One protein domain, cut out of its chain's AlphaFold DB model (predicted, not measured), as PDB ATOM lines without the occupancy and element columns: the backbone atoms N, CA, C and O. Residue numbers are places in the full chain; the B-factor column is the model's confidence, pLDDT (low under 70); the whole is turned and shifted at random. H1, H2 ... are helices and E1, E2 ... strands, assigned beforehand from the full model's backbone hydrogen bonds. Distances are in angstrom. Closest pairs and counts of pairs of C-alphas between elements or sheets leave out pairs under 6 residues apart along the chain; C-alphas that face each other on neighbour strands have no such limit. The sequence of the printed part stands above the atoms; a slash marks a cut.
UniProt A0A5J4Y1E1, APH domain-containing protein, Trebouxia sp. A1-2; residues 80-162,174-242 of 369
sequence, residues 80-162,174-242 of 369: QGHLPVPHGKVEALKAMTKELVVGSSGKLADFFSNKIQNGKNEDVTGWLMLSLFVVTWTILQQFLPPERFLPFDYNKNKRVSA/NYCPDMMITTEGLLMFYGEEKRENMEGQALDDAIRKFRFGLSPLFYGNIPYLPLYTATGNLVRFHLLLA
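This is residues 80 to 162 and 174 to 242 of the 369 residues of the protein "APH domain-containing protein" of Trebouxia sp. A1-2 (UniProt A0A5J4Y1E1). Look for a twisted five-stranded sheet covered on both sides, with the long helix H3 packed on one face and H4 on the other; H1 crosses H3 on its side away from the sheet, and H2 folds back against the beginning of H3. Residues 142 to 148, after H3, stick out. The printed part has 152 residues, with five named helices and five named strands that follow along the chain as H1 H2 H3 E1 E2 E3 H4 H5 E4 E5; the sheet, E1 E2 E3 E4 E5 from edge to edge, is mixed, and the class is mixed, helices and strands. The whole is compact and rounded, with a radius of gyration of the C-alphas of 15.6 A and spans of 45 by 40 by 29 A.

Begin in the sheet with E3, residues 186 to 194, 24.8 A long from C-alpha 186 at (7.284, -23.566, 0.530). E1 is residues 152 to 156, E2 179 to 183, E4 224 to 231 with 22.5 A, and E5 234 to 241 with 22.2 A, ending at C-alpha 241 at (19.729, -19.515, 8.359). H3, residues 122 to 141, runs 28.1 A; H4, residues 199 to 213, runs 20.1 A. Find H1, residues 90 to 103, from C-alpha 90 at (12.100, -27.684, -22.951) over 19.6 A; H2 is residues 108 to 118 and H5 216 to 219.

E1 and E2 are antiparallel, with N 153 and O 182 2.8 A apart. E2 and E3 form a hairpin, with N 181 and O 189 at 2.8 A. E3 and E4 are parallel, with N 194 and O 230 at 2.8 A; with H4 and H5 between them they make a strand-helix-strand unit, its crossover right-handed. E4 and E5 form a hairpin, with N 225 and O 240 at 2.7 A. H3 and H4 are on opposite faces of the sheet, three layers in all; the closest C-alphas are Glu 122 and Glu 193 for H3 and E3, 6.7 A, and Lys 194 and Ala 202 for E3 and H4, 5.6 A. H5 and H2 only graze the sheet. H1 touches residues 127 to 135 of H3, closest at the C-alphas of Thr 97 and Ser 131, 5.7 A, about perpendicular at 71 degrees, only just past steep. H2 and H3 form a helical hairpin, a shallow tilt of 20 degrees, closest at the C-alphas of Ile 116 and Thr 125, 6.7 A. In H1, H2, H3 and H4 every O i to N i+4 pair is within hydrogen-bond range; H5 is too short for one.

The C-alphas farthest apart, Glu 147 and Asn 197, are 46.2 A apart. Residues 163 to 173 are not printed, and C-alphas 162 and 174 stand 12.7 A apart across the cut. Of the links printed whole, none is long. Mean pLDDT of the printed part is 72.0; 56 residues are under 70, among them 80 to 120.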
ATOM      1  N   GLN A  80       4.359 -34.177 -19.988       40.91
ATOM      2  CA  GLN A  80       3.058 -34.066 -19.315       40.91
ATOM      3  C   GLN A  80       2.753 -32.634 -18.835       40.91
ATOM      4  O   GLN A  80       1.687 -32.383 -18.278       40.91
ATOM      5  N   GLY A  81       3.663 -31.675 -19.053       32.88
ATOM      6  CA  GLY A  81       3.448 -30.267 -18.706       32.88
ATOM      7  C   GLY A  81       3.440 -29.991 -17.200       32.88
ATOM      8  O   GLY A  81       2.955 -28.948 -16.779       32.88
ATOM      9  N   HIS A  82       3.959 -30.915 -16.385       38.44
ATOM     10  CA  HIS A  82       3.998 -30.785 -14.920       38.44
ATOM     11  C   HIS A  82       5.156 -29.903 -14.426       38.44
ATOM     12  O   HIS A  82       5.276 -29.639 -13.235       38.44
ATOM     13  N   LEU A  83       5.995 -29.424 -15.346       38.25
ATOM     14  CA  LEU A  83       6.980 -28.375 -15.121       38.25
ATOM     15  C   LEU A  83       6.562 -27.145 -15.939       38.25
ATOM     16  O   LEU A  83       6.444 -27.267 -17.164       38.25
ATOM     17  N   PRO A  84       6.375 -25.964 -15.323       38.44
ATOM     18  CA  PRO A  84       6.099 -24.730 -16.046       38.44
ATOM     19  C   PRO A  84       7.386 -24.245 -16.733       38.44
ATOM     20  O   PRO A  84       8.047 -23.308 -16.297       38.44
ATOM     21  N   VAL A  85       7.778 -24.908 -17.820       43.25
ATOM     22  CA  VAL A  85       8.846 -24.442 -18.709       43.25
ATOM     23  C   VAL A  85       8.177 -23.719 -19.877       43.25
ATOM     24  O   VAL A  85       7.341 -24.328 -20.548       43.25
ATOM     25  N   PRO A  86       8.517 -22.448 -20.169       38.06
ATOM     26  CA  PRO A  86       7.961 -21.733 -21.313       38.06
ATOM     27  C   PRO A  86       8.086 -22.568 -22.594       38.06
ATOM     28  O   PRO A  86       9.176 -23.067 -22.913       38.06
ATOM     29  N   HIS A  87       6.973 -22.733 -23.318       34.41
ATOM     30  CA  HIS A  87       6.941 -23.459 -24.588       34.41
ATOM     31  C   HIS A  87       8.056 -22.942 -25.513       34.41
ATOM     32  O   HIS A  87       8.124 -21.755 -25.818       34.41
ATOM     33  N   GLY A  88       8.969 -23.838 -25.901       44.22
ATOM     34  CA  GLY A  88      10.155 -23.528 -26.712       44.22
ATOM     35  C   GLY A  88      11.506 -23.704 -26.005       44.22
ATOM     36  O   GLY A  88      12.521 -23.781 -26.689       44.22
ATOM     37  N   LYS A  89      11.553 -23.831 -24.668       49.34
ATOM     38  CA  LYS A  89      12.819 -24.009 -23.916       49.34
ATOM     39  C   LYS A  89      13.035 -25.407 -23.320       49.34
ATOM     40  O   LYS A  89      14.101 -25.690 -22.782       49.34
ATOM     41  N   VAL A  90      12.058 -26.304 -23.472       48.00
ATOM     42  CA  VAL A  90      12.100 -27.684 -22.951       48.00
ATOM     43  C   VAL A  90      13.258 -28.493 -23.540       48.00
ATOM     44  O   VAL A  90      13.953 -29.187 -22.805       48.00
ATOM     45  N   GLU A  91      13.511 -28.389 -24.846       51.31
ATOM     46  CA  GLU A  91      14.599 -29.138 -25.492       51.31
ATOM     47  C   GLU A  91      15.986 -28.614 -25.096       51.31
ATOM     48  O   GLU A  91      16.911 -29.404 -24.925       51.31
ATOM     49  N   ALA A  92      16.118 -27.307 -24.842       52.09
ATOM     50  CA  ALA A  92      17.348 -26.722 -24.309       52.09
ATOM     51  C   ALA A  92      17.624 -27.201 -22.875       52.09
ATOM     52  O   ALA A  92      18.748 -27.583 -22.562       52.09
ATOM     53  N   LEU A  93      16.587 -27.262 -22.029       48.97
ATOM     54  CA  LEU A  93      16.701 -27.795 -20.671       48.97
ATOM     55  C   LEU A  93      17.066 -29.286 -20.688       48.97
ATOM     56  O   LEU A  93      17.964 -29.698 -19.962       48.97
ATOM     57  N   LYS A  94      16.436 -30.090 -21.554       54.66
ATOM     58  CA  LYS A  94      16.790 -31.508 -21.738       54.66
ATOM     59  C   LYS A  94      18.235 -31.682 -22.195       54.66
ATOM     60  O   LYS A  94      18.931 -32.536 -21.653       54.66
ATOM     61  N   ALA A  95      18.685 -30.886 -23.165       57.31
ATOM     62  CA  ALA A  95      20.058 -30.924 -23.657       57.31
ATOM     63  C   ALA A  95      21.060 -30.552 -22.555       57.31
ATOM     64  O   ALA A  95      22.016 -31.289 -22.343       57.31
ATOM     65  N   MET A  96      20.796 -29.485 -21.792       52.47
ATOM     66  CA  MET A  96      21.643 -29.071 -20.668       52.47
ATOM     67  C   MET A  96      21.669 -30.107 -19.546       52.47
ATOM     68  O   MET A  96      22.742 -30.434 -19.060       52.47
ATOM     69  N   THR A  97      20.521 -30.668 -19.160       53.59
ATOM     70  CA  THR A  97      20.441 -31.722 -18.139       53.59
ATOM     71  C   THR A  97      21.174 -32.984 -18.587       53.59
ATOM     72  O   THR A  97      21.906 -33.583 -17.802       53.59
ATOM     73  N   LYS A  98      21.047 -33.365 -19.863       55.88
ATOM     74  CA  LYS A  98      21.792 -34.484 -20.447       55.88
ATOM     75  C   LYS A  98      23.300 -34.210 -20.462       55.88
ATOM     76  O   LYS A  98      24.061 -35.082 -20.062       55.88
ATOM     77  N   GLU A  99      23.735 -33.012 -20.863       52.78
ATOM     78  CA  GLU A  99      25.144 -32.585 -20.783       52.78
ATOM     79  C   GLU A  99      25.662 -32.608 -19.336       52.78
ATOM     80  O   GLU A  99      26.778 -33.061 -19.098       52.78
ATOM     81  N   LEU A 100      24.840 -32.186 -18.368       48.59
ATOM     82  CA  LEU A 100      25.188 -32.152 -16.949       48.59
ATOM     83  C   LEU A 100      25.408 -33.561 -16.383       48.59
ATOM     84  O   LEU A 100      26.407 -33.799 -15.715       48.59
ATOM     85  N   VAL A 101      24.501 -34.494 -16.692       50.28
ATOM     86  CA  VAL A 101      24.549 -35.898 -16.245       50.28
ATOM     87  C   VAL A 101      25.680 -36.677 -16.930       50.28
ATOM     88  O   VAL A 101      26.285 -37.561 -16.327       50.28
ATOM     89  N   VAL A 102      26.010 -36.344 -18.181       48.78
ATOM     90  CA  VAL A 102      27.132 -36.964 -18.910       48.78
ATOM     91  C   VAL A 102      28.483 -36.377 -18.464       48.78
ATOM     92  O   VAL A 102      29.465 -37.109 -18.335       48.78
ATOM     93  N   GLY A 103      28.542 -35.074 -18.168       42.34
ATOM     94  CA  GLY A 103      29.743 -34.366 -17.704       42.34
ATOM     95  C   GLY A 103      30.045 -34.496 -16.204       42.34
ATOM     96  O   GLY A 103      31.149 -34.166 -15.765       42.34
ATOM     97  N   SER A 104      29.103 -34.998 -15.396       40.34
ATOM     98  CA  SER A 104      29.231 -35.118 -13.936       40.34
ATOM     99  C   SER A 104      30.164 -36.234 -13.453       40.34
ATOM    100  O   SER A 104      30.382 -36.359 -12.252       40.34
ATOM    101  N   SER A 105      30.783 -37.005 -14.352       43.66
ATOM    102  CA  SER A 105      31.766 -38.062 -14.039       43.66
ATOM    103  C   SER A 105      33.146 -37.531 -13.589       43.66
ATOM    104  O   SER A 105      34.172 -38.173 -13.801       43.66
ATOM    105  N   GLY A 106      33.172 -36.368 -12.924       46.97
ATOM    106  CA  GLY A 106      34.357 -35.808 -12.261       46.97
ATOM    107  C   GLY A 106      34.653 -34.332 -12.546       46.97
ATOM    108  O   GLY A 106      35.622 -33.814 -12.002       46.97
ATOM    109  N   LYS A 107      33.860 -33.637 -13.379       58.19
ATOM    110  CA  LYS A 107      34.174 -32.262 -13.827       58.19
ATOM    111  C   LYS A 107      32.970 -31.320 -13.910       58.19
ATOM    112  O   LYS A 107      32.925 -30.419 -14.744       58.19
ATOM    113  N   LEU A 108      32.001 -31.488 -13.009       51.28
ATOM    114  CA  LEU A 108      30.840 -30.595 -12.905       51.28
ATOM    115  C   LEU A 108      31.279 -29.123 -12.739       51.28
ATOM    116  O   LEU A 108      30.751 -28.233 -13.399       51.28
ATOM    117  N   ALA A 109      32.307 -28.887 -11.916       51.91
ATOM    118  CA  ALA A 109      32.890 -27.567 -11.688       51.91
ATOM    119  C   ALA A 109      33.548 -26.970 -12.946       51.91
ATOM    120  O   ALA A 109      33.358 -25.785 -13.214       51.91
ATOM    121  N   ASP A 110      34.258 -27.771 -13.749       58.59
ATOM    122  CA  ASP A 110      34.874 -27.308 -15.003       58.59
ATOM    123  C   ASP A 110      33.807 -26.998 -16.058       58.59
ATOM    124  O   ASP A 110      33.916 -26.005 -16.776       58.59
ATOM    125  N   PHE A 111      32.751 -27.817 -16.143       65.50
ATOM    126  CA  PHE A 111      31.616 -27.574 -17.036       65.50
ATOM    127  C   PHE A 111      30.918 -26.256 -16.694       65.50
ATOM    128  O   PHE A 111      30.705 -25.422 -17.578       65.50
ATOM    129  N   PHE A 112      30.617 -26.042 -15.409       64.56
ATOM    130  CA  PHE A 112      30.042 -24.789 -14.934       64.56
ATOM    131  C   PHE A 112      30.975 -23.614 -15.207       64.56
ATOM    132  O   PHE A 112      30.549 -22.639 -15.818       64.56
ATOM    133  N   SER A 113      32.255 -23.733 -14.855       63.75
ATOM    134  CA  SER A 113      33.253 -22.683 -15.083       63.75
ATOM    135  C   SER A 113      33.354 -22.314 -16.562       63.75
ATOM    136  O   SER A 113      33.361 -21.136 -16.896       63.75
ATOM    137  N   ASN A 114      33.350 -23.296 -17.465       67.88
ATOM    138  CA  ASN A 114      33.436 -23.074 -18.905       67.88
ATOM    139  C   ASN A 114      32.166 -22.400 -19.463       67.88
ATOM    140  O   ASN A 114      32.254 -21.418 -20.203       67.88
ATOM    141  N   LYS A 115      30.971 -22.866 -19.073       68.62
ATOM    142  CA  LYS A 115      29.700 -22.262 -19.515       68.62
ATOM    143  C   LYS A 115      29.503 -20.857 -18.950       68.62
ATOM    144  O   LYS A 115      29.017 -19.996 -19.674       68.62
ATOM    145  N   ILE A 116      29.911 -20.615 -17.708       66.19
ATOM    146  CA  ILE A 116      29.839 -19.301 -17.063       66.19
ATOM    147  C   ILE A 116      30.864 -18.334 -17.681       66.19
ATOM    148  O   ILE A 116      30.523 -17.197 -17.994       66.19
ATOM    149  N   GLN A 117      32.103 -18.775 -17.932       65.88
ATOM    150  CA  GLN A 117      33.127 -17.946 -18.588       65.88
ATOM    151  C   GLN A 117      32.725 -17.541 -20.012       65.88
ATOM    152  O   GLN A 117      32.980 -16.409 -20.426       65.88
ATOM    153  N   ASN A 118      32.071 -18.443 -20.747       63.31
ATOM    154  CA  ASN A 118      31.641 -18.193 -22.122       63.31
ATOM    155  C   ASN A 118      30.259 -17.526 -22.219       63.31
ATOM    156  O   ASN A 118      29.956 -16.870 -23.214       63.31
ATOM    157  N   GLY A 119      29.422 -17.670 -21.192       58.09
ATOM    158  CA  GLY A 119      28.075 -17.119 -21.111       58.09
ATOM    159  C   GLY A 119      28.001 -15.969 -20.116       58.09
ATOM    160  O   GLY A 119      27.554 -16.155 -18.993       58.09
ATOM    161  N   LYS A 120      28.365 -14.753 -20.537       61.59
ATOM    162  CA  LYS A 120      28.283 -13.531 -19.705       61.59
ATOM    163  C   LYS A 120      26.852 -13.013 -19.458       61.59
ATOM    164  O   LYS A 120      26.665 -11.819 -19.245       61.59
ATOM    165  N   ASN A 121      25.830 -13.859 -19.564       72.12
ATOM    166  CA  ASN A 121      24.438 -13.441 -19.412       72.12
ATOM    167  C   ASN A 121      23.834 -14.106 -18.171       72.12
ATOM    168  O   ASN A 121      23.874 -15.329 -18.055       72.12
ATOM    169  N   GLU A 122      23.240 -13.288 -17.302       73.25
ATOM    170  CA  GLU A 122      22.384 -13.663 -16.168       73.25
ATOM    171  C   GLU A 122      21.442 -14.833 -16.520       73.25
ATOM    172  O   GLU A 122      21.296 -15.810 -15.786       73.25
ATOM    173  N   ASP A 123      20.856 -14.823 -17.721       78.00
ATOM    174  CA  ASP A 123      20.028 -15.928 -18.211       78.00
ATOM    175  C   ASP A 123      20.736 -17.282 -18.190       78.00
ATOM    176  O   ASP A 123      20.154 -18.255 -17.714       78.00
ATOM    177  N   VAL A 124      21.985 -17.352 -18.652       80.00
ATOM    178  CA  VAL A 124      22.752 -18.603 -18.693       80.00
ATOM    179  C   VAL A 124      22.980 -19.128 -17.280       80.00
ATOM    180  O   VAL A 124      22.737 -20.309 -17.042       80.00
ATOM    181  N   THR A 125      23.364 -18.264 -16.339       81.19
ATOM    182  CA  THR A 125      23.565 -18.639 -14.934       81.19
ATOM    183  C   THR A 125      22.276 -19.158 -14.299       81.19
ATOM    184  O   THR A 125      22.274 -20.245 -13.722       81.19
ATOM    185  N   GLY A 126      21.157 -18.452 -14.478       81.81
ATOM    186  CA  GLY A 126      19.864 -18.895 -13.956       81.81
ATOM    187  C   GLY A 126      19.402 -20.243 -14.531       81.81
ATOM    188  O   GLY A 126      18.895 -21.084 -13.790       81.81
ATOM    189  N   TRP A 127      19.611 -20.497 -15.830       81.25
ATOM    190  CA  TRP A 127      19.295 -21.797 -16.446       81.25
ATOM    191  C   TRP A 127      20.175 -22.918 -15.915       81.25
ATOM    192  O   TRP A 127      19.697 -24.018 -15.655       81.25
ATOM    193  N   LEU A 128      21.457 -22.628 -15.739       82.50
ATOM    194  CA  LEU A 128      22.437 -23.565 -15.226       82.50
ATOM    195  C   LEU A 128      22.103 -23.997 -13.793       82.50
ATOM    196  O   LEU A 128      22.144 -25.187 -13.474       82.50
ATOM    197  N   MET A 129      21.682 -23.040 -12.965       85.75
ATOM    198  CA  MET A 129      21.207 -23.282 -11.604       85.75
ATOM    199  C   MET A 129      19.903 -24.059 -11.564       85.75
ATOM    200  O   MET A 129      19.773 -24.992 -10.773       85.75
ATOM    201  N   LEU A 130      18.955 -23.730 -12.443       86.31
ATOM    202  CA  LEU A 130      17.727 -24.504 -12.572       86.31
ATOM    203  C   LEU A 130      18.021 -25.950 -12.992       86.31
ATOM    204  O   LEU A 130      17.461 -26.869 -12.406       86.31
ATOM    205  N   SER A 131      18.910 -26.175 -13.962       82.75
ATOM    206  CA  SER A 131      19.316 -27.525 -14.374       82.75
ATOM    207  C   SER A 131      19.938 -28.308 -13.222       82.75
ATOM    208  O   SER A 131      19.572 -29.464 -13.013       82.75
ATOM    209  N   LEU A 132      20.835 -27.682 -12.452       82.50
ATOM    210  CA  LEU A 132      21.424 -28.302 -11.268       82.50
ATOM    211  C   LEU A 132      20.340 -28.678 -10.252       82.50
ATOM    212  O   LEU A 132      20.287 -29.827  -9.819       82.50
ATOM    213  N   PHE A 133      19.438 -27.744  -9.936       85.88
ATOM    214  CA  PHE A 133      18.330 -28.005  -9.025       85.88
ATOM    215  C   PHE A 133      17.443 -29.145  -9.526       85.88
ATOM    216  O   PHE A 133      17.148 -30.048  -8.757       85.88
ATOM    217  N   VAL A 134      17.042 -29.147 -10.802       83.62
ATOM    218  CA  VAL A 134      16.187 -30.193 -11.393       83.62
ATOM    219  C   VAL A 134      16.832 -31.569 -11.240       83.62
ATOM    220  O   VAL A 134      16.152 -32.516 -10.848       83.62
ATOM    221  N   VAL A 135      18.131 -31.692 -11.528       80.19
ATOM    222  CA  VAL A 135      18.865 -32.957 -11.376       80.19
ATOM    223  C   VAL A 135      18.883 -33.393  -9.916       80.19
ATOM    224  O   VAL A 135      18.484 -34.516  -9.613       80.19
ATOM    225  N   THR A 136      19.279 -32.504  -9.001       78.00
ATOM    226  CA  THR A 136      19.308 -32.807  -7.564       78.00
ATOM    227  C   THR A 136      17.920 -33.168  -7.039       78.00
ATOM    228  O   THR A 136      17.775 -34.153  -6.323       78.00
ATOM    229  N   TRP A 137      16.887 -32.427  -7.431       84.06
ATOM    230  CA  TRP A 137      15.506 -32.657  -7.022       84.06
ATOM    231  C   TRP A 137      14.965 -33.982  -7.542       84.06
ATOM    232  O   TRP A 137      14.332 -34.716  -6.794       84.06
ATOM    233  N   THR A 138      15.268 -34.333  -8.793       79.12
ATOM    234  CA  THR A 138      14.880 -35.625  -9.376       79.12
ATOM    235  C   THR A 138      15.499 -36.777  -8.594       79.12
ATOM    236  O   THR A 138      14.807 -37.736  -8.274       79.12
ATOM    237  N   ILE A 139      16.784 -36.668  -8.244       75.81
ATOM    238  CA  ILE A 139      17.465 -37.665  -7.412       75.81
ATOM    239  C   ILE A 139      16.804 -37.739  -6.030       75.81
ATOM    240  O   ILE A 139      16.506 -38.827  -5.556       75.81
ATOM    241  N   LEU A 140      16.520 -36.597  -5.396       74.31
ATOM    242  CA  LEU A 140      15.877 -36.554  -4.077       74.31
ATOM    243  C   LEU A 140      14.470 -37.171  -4.077       74.31
ATOM    244  O   LEU A 140      14.112 -37.856  -3.122       74.31
ATOM    245  N   GLN A 141      13.696 -36.981  -5.146       80.31
ATOM    246  CA  GLN A 141      12.349 -37.547  -5.285       80.31
ATOM    247  C   GLN A 141      12.354 -39.077  -5.320       80.31
ATOM    248  O   GLN A 141      11.395 -39.687  -4.866       80.31
ATOM    249  N   GLN A 142      13.440 -39.709  -5.781       80.50
ATOM    250  CA  GLN A 142      13.570 -41.173  -5.762       80.50
ATOM    251  C   GLN A 142      13.631 -41.747  -4.339       80.50
ATOM    252  O   GLN A 142      13.388 -42.935  -4.146       80.50
ATOM    253  N   PHE A 143      13.950 -40.917  -3.341       76.06
ATOM    254  CA  PHE A 143      13.966 -41.309  -1.930       76.06
ATOM    255  C   PHE A 143      12.643 -41.023  -1.209       76.06
ATOM    256  O   PHE A 143      12.510 -41.351  -0.028       76.06
ATOM    257  N   LEU A 144      11.672 -40.399  -1.882       76.19
ATOM    258  CA  LEU A 144      10.335 -40.199  -1.337       76.19
ATOM    259  C   LEU A 144       9.459 -41.427  -1.630       76.19
ATOM    260  O   LEU A 144       9.693 -42.132  -2.612       76.19
ATOM    261  N   PRO A 145       8.445 -41.708  -0.788       84.62
ATOM    262  CA  PRO A 145       7.465 -42.743  -1.095       84.62
ATOM    263  C   PRO A 145       6.833 -42.505  -2.478       84.62
ATOM    264  O   PRO A 145       6.586 -41.344  -2.809       84.62
ATOM    265  N   PRO A 146       6.533 -43.548  -3.275       76.88
ATOM    266  CA  PRO A 146       5.998 -43.400  -4.636       76.88
ATOM    267  C   PRO A 146       4.731 -42.535  -4.726       76.88
ATOM    268  O   PRO A 146       4.494 -41.860  -5.723       76.88
ATOM    269  N   GLU A 147       3.919 -42.538  -3.672       84.31
ATOM    270  CA  GLU A 147       2.716 -41.721  -3.517       84.31
ATOM    271  C   GLU A 147       2.985 -40.236  -3.210       84.31
ATOM    272  O   GLU A 147       2.061 -39.422  -3.249       84.31
ATOM    273  N   ARG A 148       4.231 -39.860  -2.903       77.06
ATOM    274  CA  ARG A 148       4.659 -38.484  -2.631       77.06
ATOM    275  C   ARG A 148       5.530 -37.959  -3.762       77.06
ATOM    276  O   ARG A 148       6.751 -38.045  -3.719       77.06
ATOM    277  N   PHE A 149       4.876 -37.318  -4.720       82.12
ATOM    278  CA  PHE A 149       5.535 -36.420  -5.658       82.12
ATOM    279  C   PHE A 149       5.422 -34.983  -5.152       82.12
ATOM    280  O   PHE A 149       4.315 -34.502  -4.926       82.12
ATOM    281  N   LEU A 150       6.553 -34.294  -4.992       83.38
ATOM    282  CA  LEU A 150       6.571 -32.880  -4.600       83.38
ATOM    283  C   LEU A 150       6.763 -31.970  -5.832       83.38
ATOM    284  O   LEU A 150       7.896 -31.830  -6.313       83.38
ATOM    285  N   PRO A 151       5.692 -31.378  -6.395       87.25
ATOM    286  CA  PRO A 151       5.816 -30.489  -7.543       87.25
ATOM    287  C   PRO A 151       6.535 -29.207  -7.134       87.25
ATOM    288  O   PRO A 151       6.267 -28.662  -6.067       87.25
ATOM    289  N   PHE A 152       7.396 -28.680  -8.003       88.25
ATOM    290  CA  PHE A 152       8.015 -27.383  -7.767       88.25
ATOM    291  C   PHE A 152       7.688 -26.384  -8.875       88.25
ATOM    292  O   PHE A 152       7.605 -26.731 -10.052       88.25
ATOM    293  N   ASP A 153       7.577 -25.125  -8.479       88.31
ATOM    294  CA  ASP A 153       7.457 -23.976  -9.355       88.31
ATOM    295  C   ASP A 153       8.798 -23.258  -9.443       88.31
ATOM    296  O   ASP A 153       9.500 -23.078  -8.447       88.31
ATOM    297  N   TYR A 154       9.128 -22.801 -10.645       88.00
ATOM    298  CA  TYR A 154      10.293 -21.971 -10.914       88.00
ATOM    299  C   TYR A 154       9.839 -20.575 -11.330       88.00
ATOM    300  O   TYR A 154       9.028 -20.423 -12.243       88.00
ATOM    301  N   ASN A 155      10.395 -19.548 -10.695       86.25
ATOM    302  CA  ASN A 155      10.160 -18.157 -11.060       86.25
ATOM    303  C   ASN A 155      11.501 -17.443 -11.238       86.25
ATOM    304  O   ASN A 155      12.311 -17.423 -10.314       86.25
ATOM    305  N   LYS A 156      11.709 -16.817 -12.404       83.00
ATOM    306  CA  LYS A 156      12.838 -15.910 -12.651       83.00
ATOM    307  C   LYS A 156      12.338 -14.488 -12.873       83.00
ATOM    308  O   LYS A 156      11.389 -14.301 -13.634       83.00
ATOM    309  N   ASN A 157      12.979 -13.500 -12.253       75.69
ATOM    310  CA  ASN A 157      12.727 -12.069 -12.458       75.69
ATOM    311  C   ASN A 157      11.251 -11.655 -12.292       75.69
ATOM    312  O   ASN A 157      10.767 -10.737 -12.965       75.69
ATOM    313  N   LYS A 158      10.500 -12.339 -11.419       69.56
ATOM    314  CA  LYS A 158       9.084 -12.036 -11.214       69.56
ATOM    315  C   LYS A 158       8.971 -10.710 -10.467       69.56
ATOM    316  O   LYS A 158       9.292 -10.618  -9.291       69.56
ATOM    317  N   ARG A 159       8.500  -9.657 -11.132       59.38
ATOM    318  CA  ARG A 159       8.195  -8.396 -10.442       59.38
ATOM    319  C   ARG A 159       6.988  -8.611  -9.524       59.38
ATOM    320  O   ARG A 159       5.994  -9.204  -9.939       59.38
ATOM    321  N   VAL A 160       7.064  -8.102  -8.291       52.91
ATOM    322  CA  VAL A 160       6.032  -8.260  -7.237       52.91
ATOM    323  C   VAL A 160       4.680  -7.623  -7.607       52.91
ATOM    324  O   VAL A 160       3.681  -7.861  -6.937       52.91
ATOM    325  N   SER A 161       4.577  -6.909  -8.733       47.06
ATOM    326  CA  SER A 161       3.332  -6.283  -9.199       47.06
ATOM    327  C   SER A 161       2.176  -7.258  -9.488       47.06
ATOM    328  O   SER A 161       1.093  -6.807  -9.841       47.06
ATOM    329  N   ALA A 162       2.384  -8.576  -9.390       40.56
ATOM    330  CA  ALA A 162       1.385  -9.596  -9.712       40.56
ATOM    331  C   ALA A 162       0.895 -10.430  -8.513       40.56
ATOM    332  O   ALA A 162       0.023 -11.279  -8.700       40.56
ATOM    333  N   ASN A 174      12.840  -3.753  -5.013       66.69
ATOM    334  CA  ASN A 174      12.458  -5.070  -5.502       66.69
ATOM    335  C   ASN A 174      12.884  -6.124  -4.469       66.69
ATOM    336  O   ASN A 174      14.061  -6.461  -4.364       66.69
ATOM    337  N   TYR A 175      11.930  -6.610  -3.680       71.56
ATOM    338  CA  TYR A 175      12.146  -7.656  -2.688       71.56
ATOM    339  C   TYR A 175      12.097  -9.058  -3.305       71.56
ATOM    340  O   TYR A 175      12.386 -10.040  -2.623       71.56
ATOM    341  N   CYS A 176      11.736  -9.167  -4.591       77.38
ATOM    342  CA  CYS A 176      11.709 -10.454  -5.260       77.38
ATOM    343  C   CYS A 176      13.136 -10.899  -5.610       77.38
ATOM    344  O   CYS A 176      13.880 -10.122  -6.222       77.38
ATOM    345  N   PRO A 177      13.515 -12.132  -5.249       82.69
ATOM    346  CA  PRO A 177      14.747 -12.755  -5.713       82.69
ATOM    347  C   PRO A 177      14.781 -12.834  -7.238       82.69
ATOM    348  O   PRO A 177      13.733 -12.968  -7.881       82.69
ATOM    349  N   ASP A 178      15.976 -12.829  -7.821       87.62
ATOM    350  CA  ASP A 178      16.114 -13.011  -9.270       87.62
ATOM    351  C   ASP A 178      15.700 -14.421  -9.687       87.62
ATOM    352  O   ASP A 178      15.128 -14.615 -10.761       87.62
ATOM    353  N   MET A 179      15.904 -15.400  -8.804       90.62
ATOM    354  CA  MET A 179      15.451 -16.770  -8.982       90.62
ATOM    355  C   MET A 179      14.788 -17.309  -7.714       90.62
ATOM    356  O   MET A 179      15.333 -17.202  -6.619       90.62
ATOM    357  N   MET A 180      13.639 -17.961  -7.866       90.06
ATOM    358  CA  MET A 180      12.967 -18.692  -6.795       90.06
ATOM    359  C   MET A 180      12.527 -20.062  -7.275       90.06
ATOM    360  O   MET A 180      12.007 -20.204  -8.385       90.06
ATOM    361  N   ILE A 181      12.672 -21.041  -6.392       89.75
ATOM    362  CA  ILE A 181      12.081 -22.360  -6.549       89.75
ATOM    363  C   ILE A 181      11.255 -22.671  -5.311       89.75
ATOM    364  O   ILE A 181      11.773 -22.632  -4.193       89.75
ATOM    365  N   THR A 182       9.976 -22.975  -5.508       88.88
ATOM    366  CA  THR A 182       9.015 -23.264  -4.435       88.88
ATOM    367  C   THR A 182       8.355 -24.620  -4.653       88.88
ATOM    368  O   THR A 182       8.170 -25.003  -5.795       88.88
ATOM    369  N   THR A 183       7.950 -25.329  -3.603       87.12
ATOM    370  CA  THR A 183       7.131 -26.557  -3.676       87.12
ATOM    371  C   THR A 183       5.921 -26.384  -2.772       87.12
ATOM    372  O   THR A 183       6.091 -26.078  -1.600       87.12
ATOM    373  N   GLU A 184       4.702 -26.527  -3.295       84.81
ATOM    374  CA  GLU A 184       3.462 -26.381  -2.500       84.81
ATOM    375  C   GLU A 184       3.416 -25.094  -1.635       84.81
ATOM    376  O   GLU A 184       2.943 -25.090  -0.503       84.81
ATOM    377  N   GLY A 185       3.956 -23.987  -2.157       77.88
ATOM    378  CA  GLY A 185       4.064 -22.708  -1.443       77.88
ATOM    379  C   GLY A 185       5.300 -22.554  -0.543       77.88
ATOM    380  O   GLY A 185       5.648 -21.432  -0.196       77.88
ATOM    381  N   LEU A 186       6.030 -23.625  -0.228       79.38
ATOM    382  CA  LEU A 186       7.284 -23.566   0.530       79.38
ATOM    383  C   LEU A 186       8.442 -23.122  -0.368       79.38
ATOM    384  O   LEU A 186       8.659 -23.702  -1.431       79.38
ATOM    385  N   LEU A 187       9.231 -22.136   0.060       85.38
ATOM    386  CA  LEU A 187      10.453 -21.755  -0.649       85.38
ATOM    387  C   LEU A 187      11.571 -22.772  -0.391       85.38
ATOM    388  O   LEU A 187      11.961 -23.007   0.748       85.38
ATOM    389  N   MET A 188      12.101 -23.341  -1.473       86.12
ATOM    390  CA  MET A 188      13.107 -24.406  -1.440       86.12
ATOM    391  C   MET A 188      14.500 -23.908  -1.789       86.12
ATOM    392  O   MET A 188      15.481 -24.382  -1.223       86.12
ATOM    393  N   PHE A 189      14.593 -22.995  -2.754       89.69
ATOM    394  CA  PHE A 189      15.864 -22.493  -3.252       89.69
ATOM    395  C   PHE A 189      15.702 -21.078  -3.794       89.69
ATOM    396  O   PHE A 189      14.683 -20.734  -4.400       89.69
ATOM    397  N   TYR A 190      16.722 -20.263  -3.576       89.31
ATOM    398  CA  TYR A 190      16.746 -18.849  -3.923       89.31
ATOM    399  C   TYR A 190      18.005 -18.544  -4.753       89.31
ATOM    400  O   TYR A 190      19.042 -19.186  -4.586       89.31
ATOM    401  N   GLY A 191      17.943 -17.543  -5.629       92.88
ATOM    402  CA  GLY A 191      19.103 -17.014  -6.342       92.88
ATOM    403  C   GLY A 191      19.094 -15.496  -6.446       92.88
ATOM    404  O   GLY A 191      18.043 -14.912  -6.710       92.88
ATOM    405  N   GLU A 192      20.268 -14.889  -6.279       92.88
ATOM    406  CA  GLU A 192      20.503 -13.465  -6.541       92.88
ATOM    407  C   GLU A 192      21.653 -13.277  -7.527       92.88
ATOM    408  O   GLU A 192      22.738 -13.838  -7.358       92.88
ATOM    409  N   GLU A 193      21.433 -12.457  -8.543       90.75
ATOM    410  CA  GLU A 193      22.372 -12.181  -9.616       90.75
ATOM    411  C   GLU A 193      22.675 -10.670  -9.644       90.75
ATOM    412  O   GLU A 193      21.791  -9.818  -9.581       90.75
ATOM    413  N   LYS A 194      23.955 -10.297  -9.723       89.19
ATOM    414  CA  LYS A 194      24.384  -8.909  -9.952       89.19
ATOM    415  C   LYS A 194      25.392  -8.850 -11.092       89.19
ATOM    416  O   LYS A 194      25.993  -9.846 -11.493       89.19
ATOM    417  N   ARG A 195      25.627  -7.639 -11.598       83.94
ATOM    418  CA  ARG A 195      26.686  -7.403 -12.590       83.94
ATOM    419  C   ARG A 195      28.071  -7.677 -11.993       83.94
ATOM    420  O   ARG A 195      28.252  -7.763 -10.779       83.94
ATOM    421  N   GLU A 196      29.049  -7.808 -12.880       78.38
ATOM    422  CA  GLU A 196      30.452  -8.069 -12.551       78.38
ATOM    423  C   GLU A 196      30.996  -7.071 -11.504       78.38
ATOM    424  O   GLU A 196      30.648  -5.888 -11.524       78.38
ATOM    425  N   ASN A 197      31.845  -7.554 -10.589       78.12
ATOM    426  CA  ASN A 197      32.450  -6.802  -9.473       78.12
ATOM    427  C   ASN A 197      31.498  -6.335  -8.350       78.12
ATOM    428  O   ASN A 197      31.871  -5.474  -7.555       78.12
ATOM    429  N   MET A 198      30.292  -6.903  -8.236       81.44
ATOM    430  CA  MET A 198      29.329  -6.572  -7.170       81.44
ATOM    431  C   MET A 198      29.079  -7.727  -6.185       81.44
ATOM    432  O   MET A 198      27.970  -7.881  -5.680       81.44
ATOM    433  N   GLU A 199      30.097  -8.553  -5.911       72.75
ATOM    434  CA  GLU A 199      29.981  -9.775  -5.088       72.75
ATOM    435  C   GLU A 199      29.293  -9.547  -3.741       72.75
ATOM    436  O   GLU A 199      28.343 -10.254  -3.406       72.75
ATOM    437  N   GLY A 200      29.752  -8.543  -2.985       76.44
ATOM    438  CA  GLY A 200      29.163  -8.202  -1.688       76.44
ATOM    439  C   GLY A 200      27.695  -7.803  -1.817       76.44
ATOM    440  O   GLY A 200      26.864  -8.261  -1.044       76.44
ATOM    441  N   GLN A 201      27.348  -7.060  -2.872       86.38
ATOM    442  CA  GLN A 201      25.979  -6.592  -3.081       86.38
ATOM    443  C   GLN A 201      25.013  -7.727  -3.428       86.38
ATOM    444  O   GLN A 201      23.852  -7.647  -3.049       86.38
ATOM    445  N   ALA A 202      25.452  -8.778  -4.130       87.81
ATOM    446  CA  ALA A 202      24.584  -9.921  -4.427       87.81
ATOM    447  C   ALA A 202      24.191 -10.672  -3.147       87.81
ATOM    448  O   ALA A 202      23.029 -11.027  -2.967       87.81
ATOM    449  N   LEU A 203      25.143 -10.879  -2.233       86.56
ATOM    450  CA  LEU A 203      24.855 -11.520  -0.952       86.56
ATOM    451  C   LEU A 203      24.064 -10.603  -0.013       86.56
ATOM    452  O   LEU A 203      23.098 -11.056   0.599       86.56
ATOM    453  N   ASP A 204      24.435  -9.327   0.078       84.31
ATOM    454  CA  ASP A 204      23.731  -8.354   0.915       84.31
ATOM    455  C   ASP A 204      22.275  -8.195   0.471       84.31
ATOM    456  O   ASP A 204      21.367  -8.178   1.307       84.31
ATOM    457  N   ASP A 205      22.030  -8.153  -0.842       86.75
ATOM    458  CA  ASP A 205      20.677  -8.084  -1.379       86.75
ATOM    459  C   ASP A 205      19.904  -9.380  -1.119       86.75
ATOM    460  O   ASP A 205      18.739  -9.329  -0.727       86.75
ATOM    461  N   ALA A 206      20.564 -10.540  -1.208       87.44
ATOM    462  CA  ALA A 206      19.954 -11.812  -0.839       87.44
ATOM    463  C   ALA A 206      19.533 -11.882   0.628       87.44
ATOM    464  O   ALA A 206      18.410 -12.279   0.939       87.44
ATOM    465  N   ILE A 207      20.401 -11.435   1.535       83.31
ATOM    466  CA  ILE A 207      20.102 -11.361   2.964       83.31
ATOM    467  C   ILE A 207      18.957 -10.375   3.216       83.31
ATOM    468  O   ILE A 207      18.035 -10.684   3.972       83.31
ATOM    469  N   ARG A 208      18.982  -9.201   2.574       82.75
ATOM    470  CA  ARG A 208      17.934  -8.179   2.689       82.75
ATOM    471  C   ARG A 208      16.580  -8.714   2.212       82.75
ATOM    472  O   ARG A 208      15.595  -8.614   2.940       82.75
ATOM    473  N   LYS A 209      16.526  -9.333   1.029       84.38
ATOM    474  CA  LYS A 209      15.306  -9.938   0.469       84.38
ATOM    475  C   LYS A 209      14.804 -11.101   1.316       84.38
ATOM    476  O   LYS A 209      13.603 -11.214   1.531       84.38
ATOM    477  N   PHE A 210      15.696 -11.923   1.860       81.06
ATOM    478  CA  PHE A 210      15.307 -12.996   2.770       81.06
ATOM    479  C   PHE A 210      14.708 -12.475   4.080       81.06
ATOM    480  O   PHE A 210      13.689 -12.994   4.525       81.06
ATOM    481  N   ARG A 211      15.284 -11.419   4.664       73.44
ATOM    482  CA  ARG A 211      14.805 -10.836   5.929       73.44
ATOM    483  C   ARG A 211      13.487 -10.081   5.794       73.44
ATOM    484  O   ARG A 211      12.651 -10.171   6.682       73.44
ATOM    485  N   PHE A 212      13.319  -9.321   4.716       70.44
ATOM    486  CA  PHE A 212      12.209  -8.367   4.596       70.44
ATOM    487  C   PHE A 212      11.214  -8.716   3.483       70.44
ATOM    488  O   PHE A 212      10.067  -8.284   3.521       70.44
ATOM    489  N   GLY A 213      11.647  -9.480   2.482       67.38
ATOM    490  CA  GLY A 213      10.881  -9.768   1.271       67.38
ATOM    491  C   GLY A 213      10.118 -11.087   1.279       67.38
ATOM    492  O   GLY A 213       9.132 -11.235   0.555       67.38
ATOM    493  N   LEU A 214      10.555 -12.050   2.090       70.50
ATOM    494  CA  LEU A 214       9.982 -13.390   2.144       70.50
ATOM    495  C   LEU A 214       9.158 -13.544   3.419       70.50
ATOM    496  O   LEU A 214       9.644 -13.987   4.454       70.50
ATOM    497  N   SER A 215       7.887 -13.149   3.343       65.81
ATOM    498  CA  SER A 215       6.993 -13.246   4.496       65.81
ATOM    499  C   SER A 215       6.725 -14.716   4.863       65.81
ATOM    500  O   SER A 215       6.304 -15.495   3.993       65.81
ATOM    501  N   PRO A 216       6.879 -15.093   6.149       65.00
ATOM    502  CA  PRO A 216       6.533 -16.427   6.638       65.00
ATOM    503  C   PRO A 216       5.075 -16.818   6.374       65.00
ATOM    504  O   PRO A 216       4.753 -18.002   6.339       65.00
ATOM    505  N   LEU A 217       4.190 -15.835   6.157       58.94
ATOM    506  CA  LEU A 217       2.794 -16.074   5.796       58.94
ATOM    507  C   LEU A 217       2.660 -16.780   4.441       58.94
ATOM    508  O   LEU A 217       1.763 -17.600   4.272       58.94
ATOM    509  N   PHE A 218       3.531 -16.456   3.481       66.50
ATOM    510  CA  PHE A 218       3.466 -17.012   2.127       66.50
ATOM    511  C   PHE A 218       4.346 -18.242   1.951       66.50
ATOM    512  O   PHE A 218       3.973 -19.135   1.199       66.50
ATOM    513  N   TYR A 219       5.492 -18.285   2.636       71.38
ATOM    514  CA  TYR A 219       6.507 -19.314   2.410       71.38
ATOM    515  C   TYR A 219       6.746 -20.237   3.608       71.38
ATOM    516  O   TYR A 219       7.618 -21.099   3.547       71.38
ATOM    517  N   GLY A 220       5.978 -20.081   4.688       64.88
ATOM    518  CA  GLY A 220       6.163 -20.820   5.933       64.88
ATOM    519  C   GLY A 220       7.382 -20.356   6.737       64.88
ATOM    520  O   GLY A 220       8.114 -19.443   6.355       64.88
ATOM    521  N   ASN A 221       7.604 -20.993   7.889       67.75
ATOM    522  CA  ASN A 221       8.804 -20.762   8.692       67.75
ATOM    523  C   ASN A 221       9.977 -21.546   8.082       67.75
ATOM    524  O   ASN A 221      10.037 -22.768   8.222       67.75
ATOM    525  N   ILE A 222      10.875 -20.857   7.378       70.81
ATOM    526  CA  ILE A 222      12.008 -21.462   6.665       70.81
ATOM    527  C   ILE A 222      13.235 -21.435   7.584       70.81
ATOM    528  O   ILE A 222      13.898 -20.410   7.629       70.81
ATOM    529  N   PRO A 223      13.601 -22.508   8.312       65.25
ATOM    530  CA  PRO A 223      14.715 -22.465   9.271       65.25
ATOM    531  C   PRO A 223      16.065 -22.188   8.600       65.25
ATOM    532  O   PRO A 223      16.960 -21.596   9.200       65.25
ATOM    533  N   TYR A 224      16.203 -22.613   7.348       76.69
ATOM    534  CA  TYR A 224      17.348 -22.346   6.502       76.69
ATOM    535  C   TYR A 224      16.918 -22.323   5.038       76.69
ATOM    536  O   TYR A 224      16.037 -23.079   4.630       76.69
ATOM    537  N   LEU A 225      17.561 -21.477   4.246       84.19
ATOM    538  CA  LEU A 225      17.319 -21.301   2.828       84.19
ATOM    539  C   LEU A 225      18.639 -21.493   2.073       84.19
ATOM    540  O   LEU A 225      19.524 -20.632   2.156       84.19
ATOM    541  N   PRO A 226      18.811 -22.612   1.350       87.12
ATOM    542  CA  PRO A 226      19.923 -22.739   0.427       87.12
ATOM    543  C   PRO A 226      19.739 -21.742  -0.719       87.12
ATOM    544  O   PRO A 226      18.637 -21.562  -1.247       87.12
ATOM    545  N   LEU A 227      20.834 -21.102  -1.111       91.44
ATOM    546  CA  LEU A 227      20.833 -20.183  -2.231       91.44
ATOM    547  C   LEU A 227      22.139 -20.148  -3.003       91.44
ATOM    548  O   LEU A 227      23.167 -20.632  -2.535       91.44
ATOM    549  N   TYR A 228      22.104 -19.495  -4.162       92.19
ATOM    550  CA  TYR A 228      23.310 -19.008  -4.817       92.19
ATOM    551  C   TYR A 228      23.308 -17.486  -4.978       92.19
ATOM    552  O   TYR A 228      22.263 -16.844  -5.087       92.19
ATOM    553  N   THR A 229      24.510 -16.927  -5.030       91.81
ATOM    554  CA  THR A 229      24.768 -15.569  -5.507       91.81
ATOM    555  C   THR A 229      25.654 -15.650  -6.737       91.81
ATOM    556  O   THR A 229      26.635 -16.402  -6.722       91.81
ATOM    557  N   ALA A 230      25.365 -14.864  -7.767       89.44
ATOM    558  CA  ALA A 230      26.197 -14.788  -8.959       89.44
ATOM    559  C   ALA A 230      26.586 -13.350  -9.296       89.44
ATOM    560  O   ALA A 230      25.738 -12.462  -9.282       89.44
ATOM    561  N   THR A 231      27.859 -13.127  -9.636       87.56
ATOM    562  CA  THR A 231      28.356 -11.833 -10.121       87.56
ATOM    563  C   THR A 231      29.360 -12.012 -11.246       87.56
ATOM    564  O   THR A 231      30.474 -12.491 -11.025       87.56
ATOM    565  N   GLY A 232      28.980 -11.614 -12.459       82.19
ATOM    566  CA  GLY A 232      29.791 -11.889 -13.644       82.19
ATOM    567  C   GLY A 232      30.004 -13.394 -13.822       82.19
ATOM    568  O   GLY A 232      29.043 -14.138 -13.994       82.19
ATOM    569  N   ASN A 233      31.260 -13.840 -13.765       76.00
ATOM    570  CA  ASN A 233      31.630 -15.250 -13.892       76.00
ATOM    571  C   ASN A 233      31.768 -15.998 -12.554       76.00
ATOM    572  O   ASN A 233      32.141 -17.174 -12.548       76.00
ATOM    573  N   LEU A 234      31.507 -15.337 -11.428       80.50
ATOM    574  CA  LEU A 234      31.591 -15.962 -10.121       80.50
ATOM    575  C   LEU A 234      30.213 -16.411  -9.650       80.50
ATOM    576  O   LEU A 234      29.269 -15.629  -9.615       80.50
ATOM    577  N   VAL A 235      30.142 -17.660  -9.207       84.12
ATOM    578  CA  VAL A 235      28.986 -18.255  -8.548       84.12
ATOM    579  C   VAL A 235      29.414 -18.739  -7.167       84.12
ATOM    580  O   VAL A 235      30.426 -19.428  -7.036       84.12
ATOM    581  N   ARG A 236      28.632 -18.418  -6.135       84.19
ATOM    582  CA  ARG A 236      28.808 -18.946  -4.776       84.19
ATOM    583  C   ARG A 236      27.499 -19.513  -4.259       84.19
ATOM    584  O   ARG A 236      26.451 -18.917  -4.478       84.19
ATOM    585  N   PHE A 237      27.580 -20.630  -3.550       85.94
ATOM    586  CA  PHE A 237      26.451 -21.218  -2.839       85.94
ATOM    587  C   PHE A 237      26.521 -20.844  -1.366       85.94
ATOM    588  O   PHE A 237      27.600 -20.830  -0.775       85.94
ATOM    589  N   HIS A 238      25.364 -20.561  -0.785       83.94
ATOM    590  CA  HIS A 238      25.214 -20.174   0.608       83.94
ATOM    591  C   HIS A 238      24.061 -20.948   1.235       83.94
ATOM    592  O   HIS A 238      23.147 -21.411   0.553       83.94
ATOM    593  N   LEU A 239      24.095 -21.046   2.557       82.50
ATOM    594  CA  LEU A 239      22.974 -21.500   3.360       82.50
ATOM    595  C   LEU A 239      22.616 -20.353   4.300       82.50
ATOM    596  O   LEU A 239      23.327 -20.112   5.273       82.50
ATOM    597  N   LEU A 240      21.553 -19.613   3.984       79.12
ATOM    598  CA  LEU A 240      21.031 -18.629   4.925       79.12
ATOM    599  C   LEU A 240      20.283 -19.368   6.009       79.12
ATOM    600  O   LEU A 240      19.498 -20.261   5.721       79.12
ATOM    601  N   LEU A 241      20.498 -18.988   7.252       71.94
ATOM    602  CA  LEU A 241      19.729 -19.515   8.359       71.94
ATOM    603  C   LEU A 241      18.716 -18.428   8.766       71.94
ATOM    604  O   LEU A 241      19.086 -17.257   8.859       71.94
ATOM    605  N   ALA A 242      17.429 -18.768   8.942       61.03
ATOM    606  CA  ALA A 242      16.385 -17.790   9.315       61.03
ATOM    607  C   ALA A 242      16.647 -17.112  10.651       61.03
ATOM    608  O   ALA A 242      16.249 -15.971  10.873       61.03
TER     609      ALA A 242